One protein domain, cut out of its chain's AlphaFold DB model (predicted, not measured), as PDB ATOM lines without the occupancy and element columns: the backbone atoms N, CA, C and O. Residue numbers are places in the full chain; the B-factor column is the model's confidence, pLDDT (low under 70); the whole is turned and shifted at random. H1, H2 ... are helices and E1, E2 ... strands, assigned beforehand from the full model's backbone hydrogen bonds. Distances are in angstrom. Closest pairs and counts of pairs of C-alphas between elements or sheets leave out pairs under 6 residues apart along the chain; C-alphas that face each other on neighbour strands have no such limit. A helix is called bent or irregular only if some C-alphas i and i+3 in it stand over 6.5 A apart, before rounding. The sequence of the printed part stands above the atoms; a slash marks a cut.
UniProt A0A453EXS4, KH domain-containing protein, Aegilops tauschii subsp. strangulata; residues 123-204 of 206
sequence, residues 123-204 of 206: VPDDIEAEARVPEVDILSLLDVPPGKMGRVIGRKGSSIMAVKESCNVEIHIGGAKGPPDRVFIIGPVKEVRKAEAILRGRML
ATOM      1  N   VAL A 123     120.443 205.447 182.652       86.25
ATOM      2  CA  VAL A 123     119.283 206.259 183.038       86.25
ATOM      3  C   VAL A 123     118.032 205.368 182.953       86.25
ATOM      4  O   VAL A 123     117.848 204.708 181.934       86.25
ATOM      5  N   PRO A 124     117.210 205.285 184.011       85.19
ATOM      6  CA  PRO A 124     115.920 204.601 183.960       85.19
ATOM      7  C   PRO A 124     114.938 205.271 182.986       85.19
ATOM      8  O   PRO A 124     114.808 206.496 182.992       85.19
ATOM      9  N   ASP A 125     114.200 204.471 182.211       82.50
ATOM     10  CA  ASP A 125     113.248 204.946 181.188       82.50
ATOM     11  C   ASP A 125     112.176 205.899 181.752       82.50
ATOM     12  O   ASP A 125     111.712 206.816 181.077       82.50
ATOM     13  N   ASP A 126     111.778 205.707 183.013       78.94
ATOM     14  CA  ASP A 126     110.759 206.520 183.677       78.94
ATOM     15  C   ASP A 126     111.257 207.921 184.070       78.94
ATOM     16  O   ASP A 126     110.449 208.832 184.233       78.94
ATOM     17  N   ILE A 127     112.574 208.123 184.174       77.69
ATOM     18  CA  ILE A 127     113.185 209.438 184.412       77.69
ATOM     19  C   ILE A 127     113.242 210.264 183.121       77.69
ATOM     20  O   ILE A 127     113.095 211.488 183.169       77.69
ATOM     21  N   GLU A 128     113.430 209.617 181.968       62.06
ATOM     22  CA  GLU A 128     113.539 210.301 180.672       62.06
ATOM     23  C   GLU A 128     112.251 211.042 180.279       62.06
ATOM     24  O   GLU A 128     112.305 212.049 179.572       62.06
ATOM     25  N   ALA A 129     111.096 210.589 180.777       59.28
ATOM     26  CA  ALA A 129     109.793 211.183 180.488       59.28
ATOM     27  C   ALA A 129     109.484 212.467 181.292       59.28
ATOM     28  O   ALA A 129     108.624 213.246 180.879       59.28
ATOM     29  N   GLU A 130     110.157 212.706 182.426       56.31
ATOM     30  CA  GLU A 130     109.736 213.708 183.425       56.31
ATOM     31  C   GLU A 130     110.618 214.977 183.479       56.31
ATOM     32  O   GLU A 130     110.178 216.002 184.005       56.31
ATOM     33  N   ALA A 131     111.840 214.981 182.923       53.62
ATOM     34  CA  ALA A 131     112.739 216.147 182.965       53.62
ATOM     35  C   ALA A 131     113.836 216.123 181.880       53.62
ATOM     36  O   ALA A 131     114.124 215.088 181.287       53.62
ATOM     37  N   ARG A 132     114.523 217.262 181.658       58.66
ATOM     38  CA  ARG A 132     115.842 217.276 180.986       58.66
ATOM     39  C   ARG A 132     116.739 216.255 181.692       58.66
ATOM     40  O   ARG A 132     117.127 216.500 182.833       58.66
ATOM     41  N   VAL A 133     117.071 215.156 181.016       58.50
ATOM     42  CA  VAL A 133     118.007 214.145 181.521       58.50
ATOM     43  C   VAL A 133     119.304 214.853 181.938       58.50
ATOM     44  O   VAL A 133     119.910 215.536 181.103       58.50
ATOM     45  N   PRO A 134     119.718 214.775 183.217       65.44
ATOM     46  CA  PRO A 134     120.986 215.345 183.650       65.44
ATOM     47  C   PRO A 134     122.133 214.713 182.853       65.44
ATOM     48  O   PRO A 134     122.133 213.500 182.649       65.44
ATOM     49  N   GLU A 135     123.112 215.511 182.406       75.38
ATOM     50  CA  GLU A 135     124.321 214.949 181.788       75.38
ATOM     51  C   GLU A 135     124.946 213.930 182.756       75.38
ATOM     52  O   GLU A 135     125.160 214.232 183.931       75.38
ATOM     53  N   VAL A 136     125.197 212.714 182.263       82.50
ATOM     54  CA  VAL A 136     125.754 211.624 183.071       82.50
ATOM     55  C   VAL A 136     127.150 212.020 183.547       82.50
ATOM     56  O   VAL A 136     127.997 212.434 182.748       82.50
ATOM     57  N   ASP A 137     127.383 211.887 184.852       91.12
ATOM     58  CA  ASP A 137     128.702 212.107 185.430       91.12
ATOM     59  C   ASP A 137     129.687 211.044 184.921       91.12
ATOM     60  O   ASP A 137     129.367 209.857 184.843       91.12
ATOM     61  N   ILE A 138     130.914 211.464 184.624       91.75
ATOM     62  CA  ILE A 138     132.032 210.581 184.288       91.75
ATOM     63  C   ILE A 138     133.147 210.725 185.317       91.75
ATOM     64  O   ILE A 138     133.235 211.736 186.011       91.75
ATOM     65  N   LEU A 139     134.028 209.726 185.373       92.06
ATOM     66  CA  LEU A 139     135.312 209.812 186.058       92.06
ATOM     67  C   LEU A 139     136.410 210.013 185.015       92.06
ATOM     68  O   LEU A 139     136.555 209.206 184.099       92.06
ATOM     69  N   SER A 140     137.209 211.057 185.192       92.25
ATOM     70  CA  SER A 140     138.460 211.236 184.465       92.25
ATOM     71  C   SER A 140     139.660 211.127 185.390       92.25
ATOM     72  O   SER A 140     139.631 211.603 186.530       92.25
ATOM     73  N   LEU A 141     140.716 210.501 184.873       89.94
ATOM     74  CA  LEU A 141     141.981 210.311 185.559       89.94
ATOM     75  C   LEU A 141     143.065 211.150 184.890       89.94
ATOM     76  O   LEU A 141     143.289 211.061 183.682       89.94
ATOM     77  N   LEU A 142     143.749 211.953 185.697       91.38
ATOM     78  CA  LEU A 142     144.837 212.809 185.257       91.38
ATOM     79  C   LEU A 142     146.111 212.467 186.026       91.38
ATOM     80  O   LEU A 142     146.178 212.679 187.238       91.38
ATOM     81  N   ASP A 143     147.121 211.978 185.311       90.62
ATOM     82  CA  ASP A 143     148.459 211.794 185.868       90.62
ATOM     83  C   ASP A 143     149.152 213.154 186.041       90.62
ATOM     84  O   ASP A 143     149.103 214.035 185.172       90.62
ATOM     85  N   VAL A 144     149.797 213.324 187.189       91.44
ATOM     86  CA  VAL A 144     150.484 214.540 187.613       91.44
ATOM     87  C   VAL A 144     151.981 214.261 187.639       91.44
ATOM     88  O   VAL A 144     152.432 213.440 188.438       91.44
ATOM     89  N   PRO A 145     152.789 214.969 186.829       91.50
ATOM     90  CA  PRO A 145     154.228 214.759 186.832       91.50
ATOM     91  C   PRO A 145     154.846 214.988 188.225       91.50
ATOM     92  O   PRO A 145     154.370 215.854 188.978       91.50
ATOM     93  N   PRO A 146     155.939 214.278 188.567       89.50
ATOM     94  CA  PRO A 146     156.618 214.437 189.848       89.50
ATOM     95  C   PRO A 146     156.915 215.905 190.179       89.50
ATOM     96  O   PRO A 146     157.368 216.683 189.339       89.50
ATOM     97  N   GLY A 147     156.615 216.314 191.414       88.31
ATOM     98  CA  GLY A 147     156.822 217.688 191.889       88.31
ATOM     99  C   GLY A 147     155.790 218.725 191.414       88.31
ATOM    100  O   GLY A 147     155.808 219.855 191.903       88.31
ATOM    101  N   LYS A 148     154.848 218.379 190.523       91.50
ATOM    102  CA  LYS A 148     153.832 219.327 190.018       91.50
ATOM    103  C   LYS A 148     152.531 219.340 190.824       91.50
ATOM    104  O   LYS A 148     151.756 220.287 190.690       91.50
ATOM    105  N   MET A 149     152.312 218.371 191.719       92.06
ATOM    106  CA  MET A 149     151.086 218.284 192.532       92.06
ATOM    107  C   MET A 149     150.813 219.560 193.341       92.06
ATOM    108  O   MET A 149     149.681 220.032 193.401       92.06
ATOM    109  N   GLY A 150     151.854 220.209 193.876       90.75
ATOM    110  CA  GLY A 150     151.706 221.484 194.586       90.75
ATOM    111  C   GLY A 150     151.078 222.606 193.741       90.75
ATOM    112  O   GLY A 150     150.366 223.445 194.288       90.75
ATOM    113  N   ARG A 151     151.272 222.606 192.413       91.19
ATOM    114  CA  ARG A 151     150.658 223.582 191.489       91.19
ATOM    115  C   ARG A 151     149.180 223.285 191.237       91.19
ATOM    116  O   ARG A 151     148.368 224.210 191.157       91.19
ATOM    117  N   VAL A 152     148.834 222.000 191.158       93.00
ATOM    118  CA  VAL A 152     147.445 221.537 191.046       93.00
ATOM    119  C   VAL A 152     146.654 221.932 192.294       93.00
ATOM    120  O   VAL A 152     145.615 222.580 192.180       93.00
ATOM    121  N   ILE A 153     147.183 221.618 193.480       92.50
ATOM    122  CA  ILE A 153     146.542 221.917 194.770       92.50
ATOM    123  C   ILE A 153     146.508 223.427 195.029       92.50
ATOM    124  O   ILE A 153     145.472 223.986 195.397       92.50
ATOM    125  N   GLY A 154     147.631 224.109 194.801       92.00
ATOM    126  CA  GLY A 154     147.823 225.508 195.162       92.00
ATOM    127  C   GLY A 154     148.021 225.728 196.658       92.00
ATOM    128  O   GLY A 154     147.870 224.832 197.492       92.00
ATOM    129  N   ARG A 155     148.357 226.967 197.023       92.69
ATOM    130  CA  ARG A 155     148.598 227.340 198.420       92.69
ATOM    131  C   ARG A 155     147.318 227.137 199.236       92.69
ATOM    132  O   ARG A 155     146.302 227.758 198.942       92.69
ATOM    133  N   LYS A 156     147.374 226.276 200.260       89.94
ATOM    134  CA  LYS A 156     146.214 225.890 201.088       89.94
ATOM    135  C   LYS A 156     145.016 225.343 200.281       89.94
ATOM    136  O   LYS A 156     143.882 225.500 200.712       89.94
ATOM    137  N   GLY A 157     145.240 224.745 199.107       90.62
ATOM    138  CA  GLY A 157     144.150 224.191 198.291       90.62
ATOM    139  C   GLY A 157     143.376 225.213 197.446       90.62
ATOM    140  O   GLY A 157     142.388 224.851 196.813       90.62
ATOM    141  N   SER A 158     143.799 226.482 197.389       92.94
ATOM    142  CA  SER A 158     143.051 227.532 196.675       92.94
ATOM    143  C   SER A 158     142.870 227.248 195.180       92.94
ATOM    144  O   SER A 158     141.816 227.513 194.607       92.94
ATOM    145  N   SER A 159     143.897 226.680 194.548       93.81
ATOM    146  CA  SER A 159     143.937 226.396 193.114       93.81
ATOM    147  C   SER A 159     142.926 225.303 192.766       93.81
ATOM    148  O   SER A 159     142.102 225.492 191.868       93.81
ATOM    149  N   ILE A 160     142.942 224.183 193.497       93.31
ATOM    150  CA  ILE A 160     142.017 223.069 193.262       93.31
ATOM    151  C   ILE A 160     140.569 223.447 193.597       93.31
ATOM    152  O   ILE A 160     139.674 223.112 192.825       93.31
ATOM    153  N   MET A 161     140.341 224.216 194.668       92.50
ATOM    154  CA  MET A 161     139.008 224.716 195.027       92.50
ATOM    155  C   MET A 161     138.420 225.611 193.936       92.50
ATOM    156  O   MET A 161     137.291 225.387 193.506       92.50
ATOM    157  N   ALA A 162     139.216 226.532 193.387       93.44
ATOM    158  CA  ALA A 162     138.769 227.386 192.289       93.44
ATOM    159  C   ALA A 162     138.366 226.585 191.034       93.44
ATOM    160  O   ALA A 162     137.458 226.988 190.309       93.44
ATOM    161  N   VAL A 163     139.016 225.446 190.758       95.00
ATOM    162  CA  VAL A 163     138.637 224.582 189.619       95.00
ATOM    163  C   VAL A 163     137.350 223.827 189.912       95.00
ATOM    164  O   VAL A 163     136.468 223.832 189.058       95.00
ATOM    165  N   LYS A 164     137.212 223.242 191.111       93.94
ATOM    166  CA  LYS A 164     135.963 222.590 191.538       93.94
ATOM    167  C   LYS A 164     134.767 223.527 191.369       93.94
ATOM    168  O   LYS A 164     133.779 223.154 190.747       93.94
ATOM    169  N   GLU A 165     134.892 224.762 191.852       92.00
ATOM    170  CA  GLU A 165     133.825 225.765 191.798       92.00
ATOM    171  C   GLU A 165     133.541 226.256 190.372       92.00
ATOM    172  O   GLU A 165     132.389 226.268 189.945       92.00
ATOM    173  N   SER A 166     134.575 226.633 189.610       93.06
ATOM    174  CA  SER A 166     134.408 227.203 188.258       93.06
ATOM    175  C   SER A 166     133.996 226.190 187.186       93.06
ATOM    176  O   SER A 166     133.519 226.587 186.116       93.06
ATOM    177  N   CYS A 167     134.214 224.900 187.445       93.50
ATOM    178  CA  CYS A 167     133.825 223.811 186.555       93.50
ATOM    179  C   CYS A 167     132.675 222.976 187.127       93.50
ATOM    180  O   CYS A 167     132.237 222.061 186.467       93.50
ATOM    181  N   ASN A 168     132.161 223.237 188.332       90.06
ATOM    182  CA  ASN A 168     131.123 222.396 188.950       90.06
ATOM    183  C   ASN A 168     131.459 220.888 188.924       90.06
ATOM    184  O   ASN A 168     130.657 220.042 188.525       90.06
ATOM    185  N   VAL A 169     132.683 220.555 189.340       92.25
ATOM    186  CA  VAL A 169     133.180 219.173 189.407       92.25
ATOM    187  C   VAL A 169     133.675 218.845 190.804       92.25
ATOM    188  O   VAL A 169     134.159 219.705 191.542       92.25
ATOM    189  N   GLU A 170     133.622 217.568 191.156       91.38
ATOM    190  CA  GLU A 170     134.347 217.050 192.307       91.38
ATOM    191  C   GLU A 170     135.743 216.611 191.879       91.38
ATOM    192  O   GLU A 170     135.926 215.983 190.839       91.38
ATOM    193  N   ILE A 171     136.741 216.969 192.686       91.88
ATOM    194  CA  ILE A 171     138.136 216.614 192.432       91.88
ATOM    195  C   ILE A 171     138.708 215.951 193.677       91.88
ATOM    196  O   ILE A 171     138.633 216.509 194.781       91.88
ATOM    197  N   HIS A 172     139.314 214.784 193.491       89.38
ATOM    198  CA  HIS A 172     140.073 214.082 194.514       89.38
ATOM    199  C   HIS A 172     141.538 213.988 194.106       89.38
ATOM    200  O   HIS A 172     141.865 213.756 192.946       89.38
ATOM    201  N   ILE A 173     142.422 214.185 195.078       87.88
ATOM    202  CA  ILE A 173     143.860 214.015 194.902       87.88
ATOM    203  C   ILE A 173     144.211 212.622 195.412       87.88
ATOM    204  O   ILE A 173     143.670 212.175 196.429       87.88
ATOM    205  N   GLY A 174     145.101 211.945 194.701       74.56
ATOM    206  CA  GLY A 174     145.686 210.692 195.138       74.56
ATOM    207  C   GLY A 174     146.517 210.818 196.422       74.56
ATOM    208  O   GLY A 174     146.667 211.887 197.011       74.56
ATOM    209  N   GLY A 175     147.027 209.690 196.907       76.88
ATOM    210  CA  GLY A 175     147.640 209.531 198.223       76.88
ATOM    211  C   GLY A 175     146.778 208.610 199.079       76.88
ATOM    212  O   GLY A 175     146.781 207.400 198.889       76.88
ATOM    213  N   ALA A 176     145.969 209.169 199.982       60.66
ATOM    214  CA  ALA A 176     145.039 208.370 200.795       60.66
ATOM    215  C   ALA A 176     143.929 207.681 199.970       60.66
ATOM    216  O   ALA A 176     143.267 206.778 200.475       60.66
ATOM    217  N   LYS A 177     143.703 208.119 198.723       60.00
ATOM    218  CA  LYS A 177     142.645 207.620 197.830       60.00
ATOM    219  C   LYS A 177     143.156 206.941 196.550       60.00
ATOM    220  O   LYS A 177     142.366 206.727 195.645       60.00
ATOM    221  N   GLY A 178     144.457 206.659 196.432       63.25
ATOM    222  CA  GLY A 178     145.065 206.099 195.214       63.25
ATOM    223  C   GLY A 178     146.527 206.529 195.030       63.25
ATOM    224  O   GLY A 178     147.103 207.090 195.961       63.25
ATOM    225  N   PRO A 179     147.143 206.320 193.855       71.69
ATOM    226  CA  PRO A 179     148.528 206.732 193.603       71.69
ATOM    227  C   PRO A 179     148.731 208.242 193.841       71.69
ATOM    228  O   PRO A 179     147.892 209.033 193.407       71.69
ATOM    229  N   PRO A 180     149.788 208.677 194.554       78.69
ATOM    230  CA  PRO A 180     149.972 210.071 194.992       78.69
ATOM    231  C   PRO A 180     150.152 211.077 193.845       78.69
ATOM    232  O   PRO A 180     150.049 212.284 194.050       78.69
ATOM    233  N   ASP A 181     150.417 210.585 192.647       86.56
ATOM    234  CA  ASP A 181     150.652 211.297 191.400       86.56
ATOM    235  C   ASP A 181     149.407 211.354 190.503       86.56
ATOM    236  O   ASP A 181     149.514 211.626 189.314       86.56
ATOM    237  N   ARG A 182     148.207 211.131 191.054       88.50
ATOM    238  CA  ARG A 182     146.956 211.153 190.285       88.50
ATOM    239  C   ARG A 182     145.927 212.132 190.822       88.50
ATOM    240  O   ARG A 182     145.845 212.404 192.021       88.50
ATOM    241  N   VAL A 183     145.114 212.647 189.907       91.62
ATOM    242  CA  VAL A 183     143.944 213.478 190.187       91.62
ATOM    243  C   VAL A 183     142.725 212.852 189.525       91.62
ATOM    244  O   VAL A 183     142.747 212.522 188.343       91.62
ATOM    245  N   PHE A 184     141.660 212.713 190.303       92.12
ATOM    246  CA  PHE A 184     140.384 212.144 189.893       92.12
ATOM    247  C   PHE A 184     139.366 213.262 189.775       92.12
ATOM    248  O   PHE A 184     139.217 214.047 190.713       92.12
ATOM    249  N   ILE A 185     138.667 213.333 188.649       94.06
ATOM    250  CA  ILE A 185     137.688 214.382 188.365       94.06
ATOM    251  C   ILE A 185     136.350 213.707 188.083       94.06
ATOM    252  O   ILE A 185     136.258 212.912 187.150       94.06
ATOM    253  N   ILE A 186     135.331 214.016 188.886       93.06
ATOM    254  CA  ILE A 186     133.977 213.469 188.758       93.06
ATOM    255  C   ILE A 186     132.996 214.599 188.460       93.06
ATOM    256  O   ILE A 186     132.859 215.540 189.248       93.06
ATOM    257  N   GLY A 187     132.260 214.479 187.361       92.94
ATOM    258  CA  GLY A 187     131.225 215.439 186.986       92.94
ATOM    259  C   GLY A 187     130.722 215.247 185.554       92.94
ATOM    260  O   GLY A 187     131.141 214.295 184.888       92.94
ATOM    261  N   PRO A 188     129.880 216.166 185.052       92.00
ATOM    262  CA  PRO A 188     129.389 216.131 183.679       92.00
ATOM    263  C   PRO A 188     130.534 216.204 182.667       92.00
ATOM    264  O   PRO A 188     131.525 216.905 182.887       92.00
ATOM    265  N   VAL A 189     130.390 215.527 181.526       91.38
ATOM    266  CA  VAL A 189     131.469 215.362 180.534       91.38
ATOM    267  C   VAL A 189     132.116 216.694 180.138       91.38
ATOM    268  O   VAL A 189     133.341 216.807 180.145       91.38
ATOM    269  N   LYS A 190     131.318 217.718 179.812       93.62
ATOM    270  CA  LYS A 190     131.837 219.028 179.371       93.62
ATOM    271  C   LYS A 190     132.665 219.715 180.455       93.62
ATOM    272  O   LYS A 190     133.747 220.235 180.184       93.62
ATOM    273  N   GLU A 191     132.167 219.670 181.680       95.31
ATOM    274  CA  GLU A 191     132.796 220.283 182.842       95.31
ATOM    275  C   GLU A 191     134.074 219.553 183.269       95.31
ATOM    276  O   GLU A 191     135.082 220.185 183.588       95.31
ATOM    277  N   VAL A 192     134.083 218.221 183.178       95.81
ATOM    278  CA  VAL A 192     135.277 217.404 183.419       95.81
ATOM    279  C   VAL A 192     136.376 217.742 182.415       95.81
ATOM    280  O   VAL A 192     137.513 217.990 182.814       95.81
ATOM    281  N   ARG A 193     136.050 217.847 181.121       95.88
ATOM    282  CA  ARG A 193     137.031 218.224 180.085       95.88
ATOM    283  C   ARG A 193     137.585 219.632 180.287       95.88
ATOM    284  O   ARG A 193     138.780 219.857 180.101       95.88
ATOM    285  N   LYS A 194     136.741 220.573 180.715       96.69
ATOM    286  CA  LYS A 194     137.167 221.927 181.087       96.69
ATOM    287  C   LYS A 194     138.139 221.898 182.272       96.69
ATOM    288  O   LYS A 194     139.204 222.512 182.201       96.69
ATOM    289  N   ALA A 195     137.813 221.152 183.327       97.12
ATOM    290  CA  ALA A 195     138.673 220.994 184.496       97.12
ATOM    291  C   ALA A 195     140.018 220.340 184.139       97.12
ATOM    292  O   ALA A 195     141.066 220.841 184.549       97.12
ATOM    293  N   GLU A 196     140.017 219.282 183.320       96.19
ATOM    294  CA  GLU A 196     141.237 218.646 182.805       96.19
ATOM    295  C   GLU A 196     142.151 219.653 182.105       96.19
ATOM    296  O   GLU A 196     143.347 219.701 182.396       96.19
ATOM    297  N   ALA A 197     141.602 220.466 181.197       96.38
ATOM    298  CA  ALA A 197     142.377 221.442 180.441       96.38
ATOM    299  C   ALA A 197     143.035 222.483 181.362       96.38
ATOM    300  O   ALA A 197     144.226 222.771 181.224       96.38
ATOM    301  N   ILE A 198     142.292 222.993 182.350       96.25
ATOM    302  CA  ILE A 198     142.814 223.954 183.332       96.25
ATOM    303  C   ILE A 198     143.929 223.323 184.171       96.25
ATOM    304  O   ILE A 198     144.983 223.932 184.369       96.25
ATOM    305  N   LEU A 199     143.721 222.098 184.659       95.38
ATOM    306  CA  LEU A 199     144.709 221.397 185.476       95.38
ATOM    307  C   LEU A 199     145.976 221.070 184.684       95.38
ATOM    308  O   LEU A 199     147.073 221.317 185.181       95.38
ATOM    309  N   ARG A 200     145.842 220.597 183.437       94.81
ATOM    310  CA  ARG A 200     146.975 220.385 182.523       94.81
ATOM    311  C   ARG A 200     147.754 221.673 182.297       94.81
ATOM    312  O   ARG A 200     148.971 221.669 182.457       94.81
ATOM    313  N   GLY A 201     147.063 222.784 182.036       93.69
ATOM    314  CA  GLY A 201     147.687 224.099 181.879       93.69
ATOM    315  C   GLY A 201     148.532 224.523 183.085       93.69
ATOM    316  O   GLY A 201     149.614 225.071 182.914       93.69
ATOM    317  N   ARG A 202     148.101 224.203 184.311       90.69
ATOM    318  CA  ARG A 202     148.855 224.514 185.544       90.69
ATOM    319  C   ARG A 202     150.100 223.650 185.757       90.69
ATOM    320  O   ARG A 202     150.971 224.023 186.547       90.69
ATOM    321  N   MET A 203     150.170 222.490 185.108       91.88
ATOM    322  CA  MET A 203     151.317 221.582 185.194       91.88
ATOM    323  C   MET A 203     152.410 221.913 184.175       91.88
ATOM    324  O   MET A 203     153.564 221.540 184.401       91.88
ATOM    325  N   LEU A 204     152.071 222.636 183.103       87.12
ATOM    326  CA  LEU A 204     153.031 223.114 182.109       87.12
ATOM    327  C   LEU A 204     154.007 224.131 182.728       87.12
ATOM    328  O   LEU A 204     153.678 224.880 183.654       87.12
TER     329      LEU A 204
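AT A GLANCE: This is residues 123 to 204 of the 206 residues of the protein "KH domain-containing protein" of Aegilops tauschii subsp. strangulata (UniProt A0A453EXS4). A twisted sheet of three strands has H3 and H4 packed over one face and no helix over the other, two layers in all, while residues 124 to 132, with H1, stick out as an arm at one end and lengthen the body from 40 A to 49 A. The short H2 only grazes the sheet, at the end of the body away from that arm. The printed part has 82 residues, with four named helices and three named strands in the order H1, E1, H2, H3, E2, E3, H4; the sheet's order is E1, E3, E2, antiparallel throughout, and the class is mixed, helices and strands. The whole is loose, with a radius of gyration of the C-alphas of 14.7 A and spans of 49 by 23 by 20 A.

HOW THE PARTS SIT: Start at the inner strand E3, residues 178 to 188, which bends by 113 degrees at residue 181. Beside it is the edge strand E1, residues 137 to 143, antiparallel at 151 degrees, with N 140 and O 185 at 2.9 A, within hydrogen-bond range. The other edge strand, E2, residues 170 to 175, forms a hairpin with E3; look for N 172 and O 184 at 2.9 A. H4, residues 189 to 203, runs along the strands over E1 and E3, at a height over the sheet of 9.3 A; its closest C-alphas to E3 are those of Val 192 and Ile 185, 6.3 A apart. On the same face, H3, residues 155 to 167, only just lies over E2, with 3 of its 13 C-alphas falling on it, at a height over the sheet of 8.8 A. H3 touches H4 with residues 163 to 167 alone, at a shallow tilt of 31 degrees, opposite ways; the closest C-alphas, of Cys 167 and Glu 191, are 5.2 A apart. H2, residues 149 to 153, touches H4, with the C-alphas of Val 152 and Leu 199 closest at 6.2 A, and touches H3 only at the corner, with those of Ile 153 and Ile 160 closest at 4.9 A. E1, H2 with H3, and E2 form a split strand-helix-strand unit, two strands running the same way with E3 between them, and its crossover is right-handed. H1, residues 125 to 128, is apart from H4 and is not on the sheet. Every O i to N i+4 pair is within hydrogen-bond range in H2 and H4, and 7 of 9 are in H3; H1 is too short for such a pair.

IN THESE COORDINATES: Find C-alpha 137 at (128.702, 212.107, 185.430); from there E1 runs 19.8 A to C-alpha 143. E3 spans 21.9 A and E2 16.4 A from first to last C-alpha. H4 begins at C-alpha 189, at (131.469, 215.362, 180.534), and runs 21.3 A to C-alpha 203 at (151.317, 221.582, 185.194). H3 spans 19.3 A and is irregular, with C-alphas 156 and 159 8.3 A apart. H2 spans 6.2 A and H1 5.4 A.

THE WHOLE: The two C-alphas farthest apart are those of Ala 129 and Gly 147, 48.8 A. Without residues 124 to 132, which stand free, the body spans 40 by 23 by 20 A. The printed part has no cut, and no link is long. Look for low confidence, pLDDT under 70, at residues 128 to 134 and 176 to 178; the mean of the printed part is 86.6.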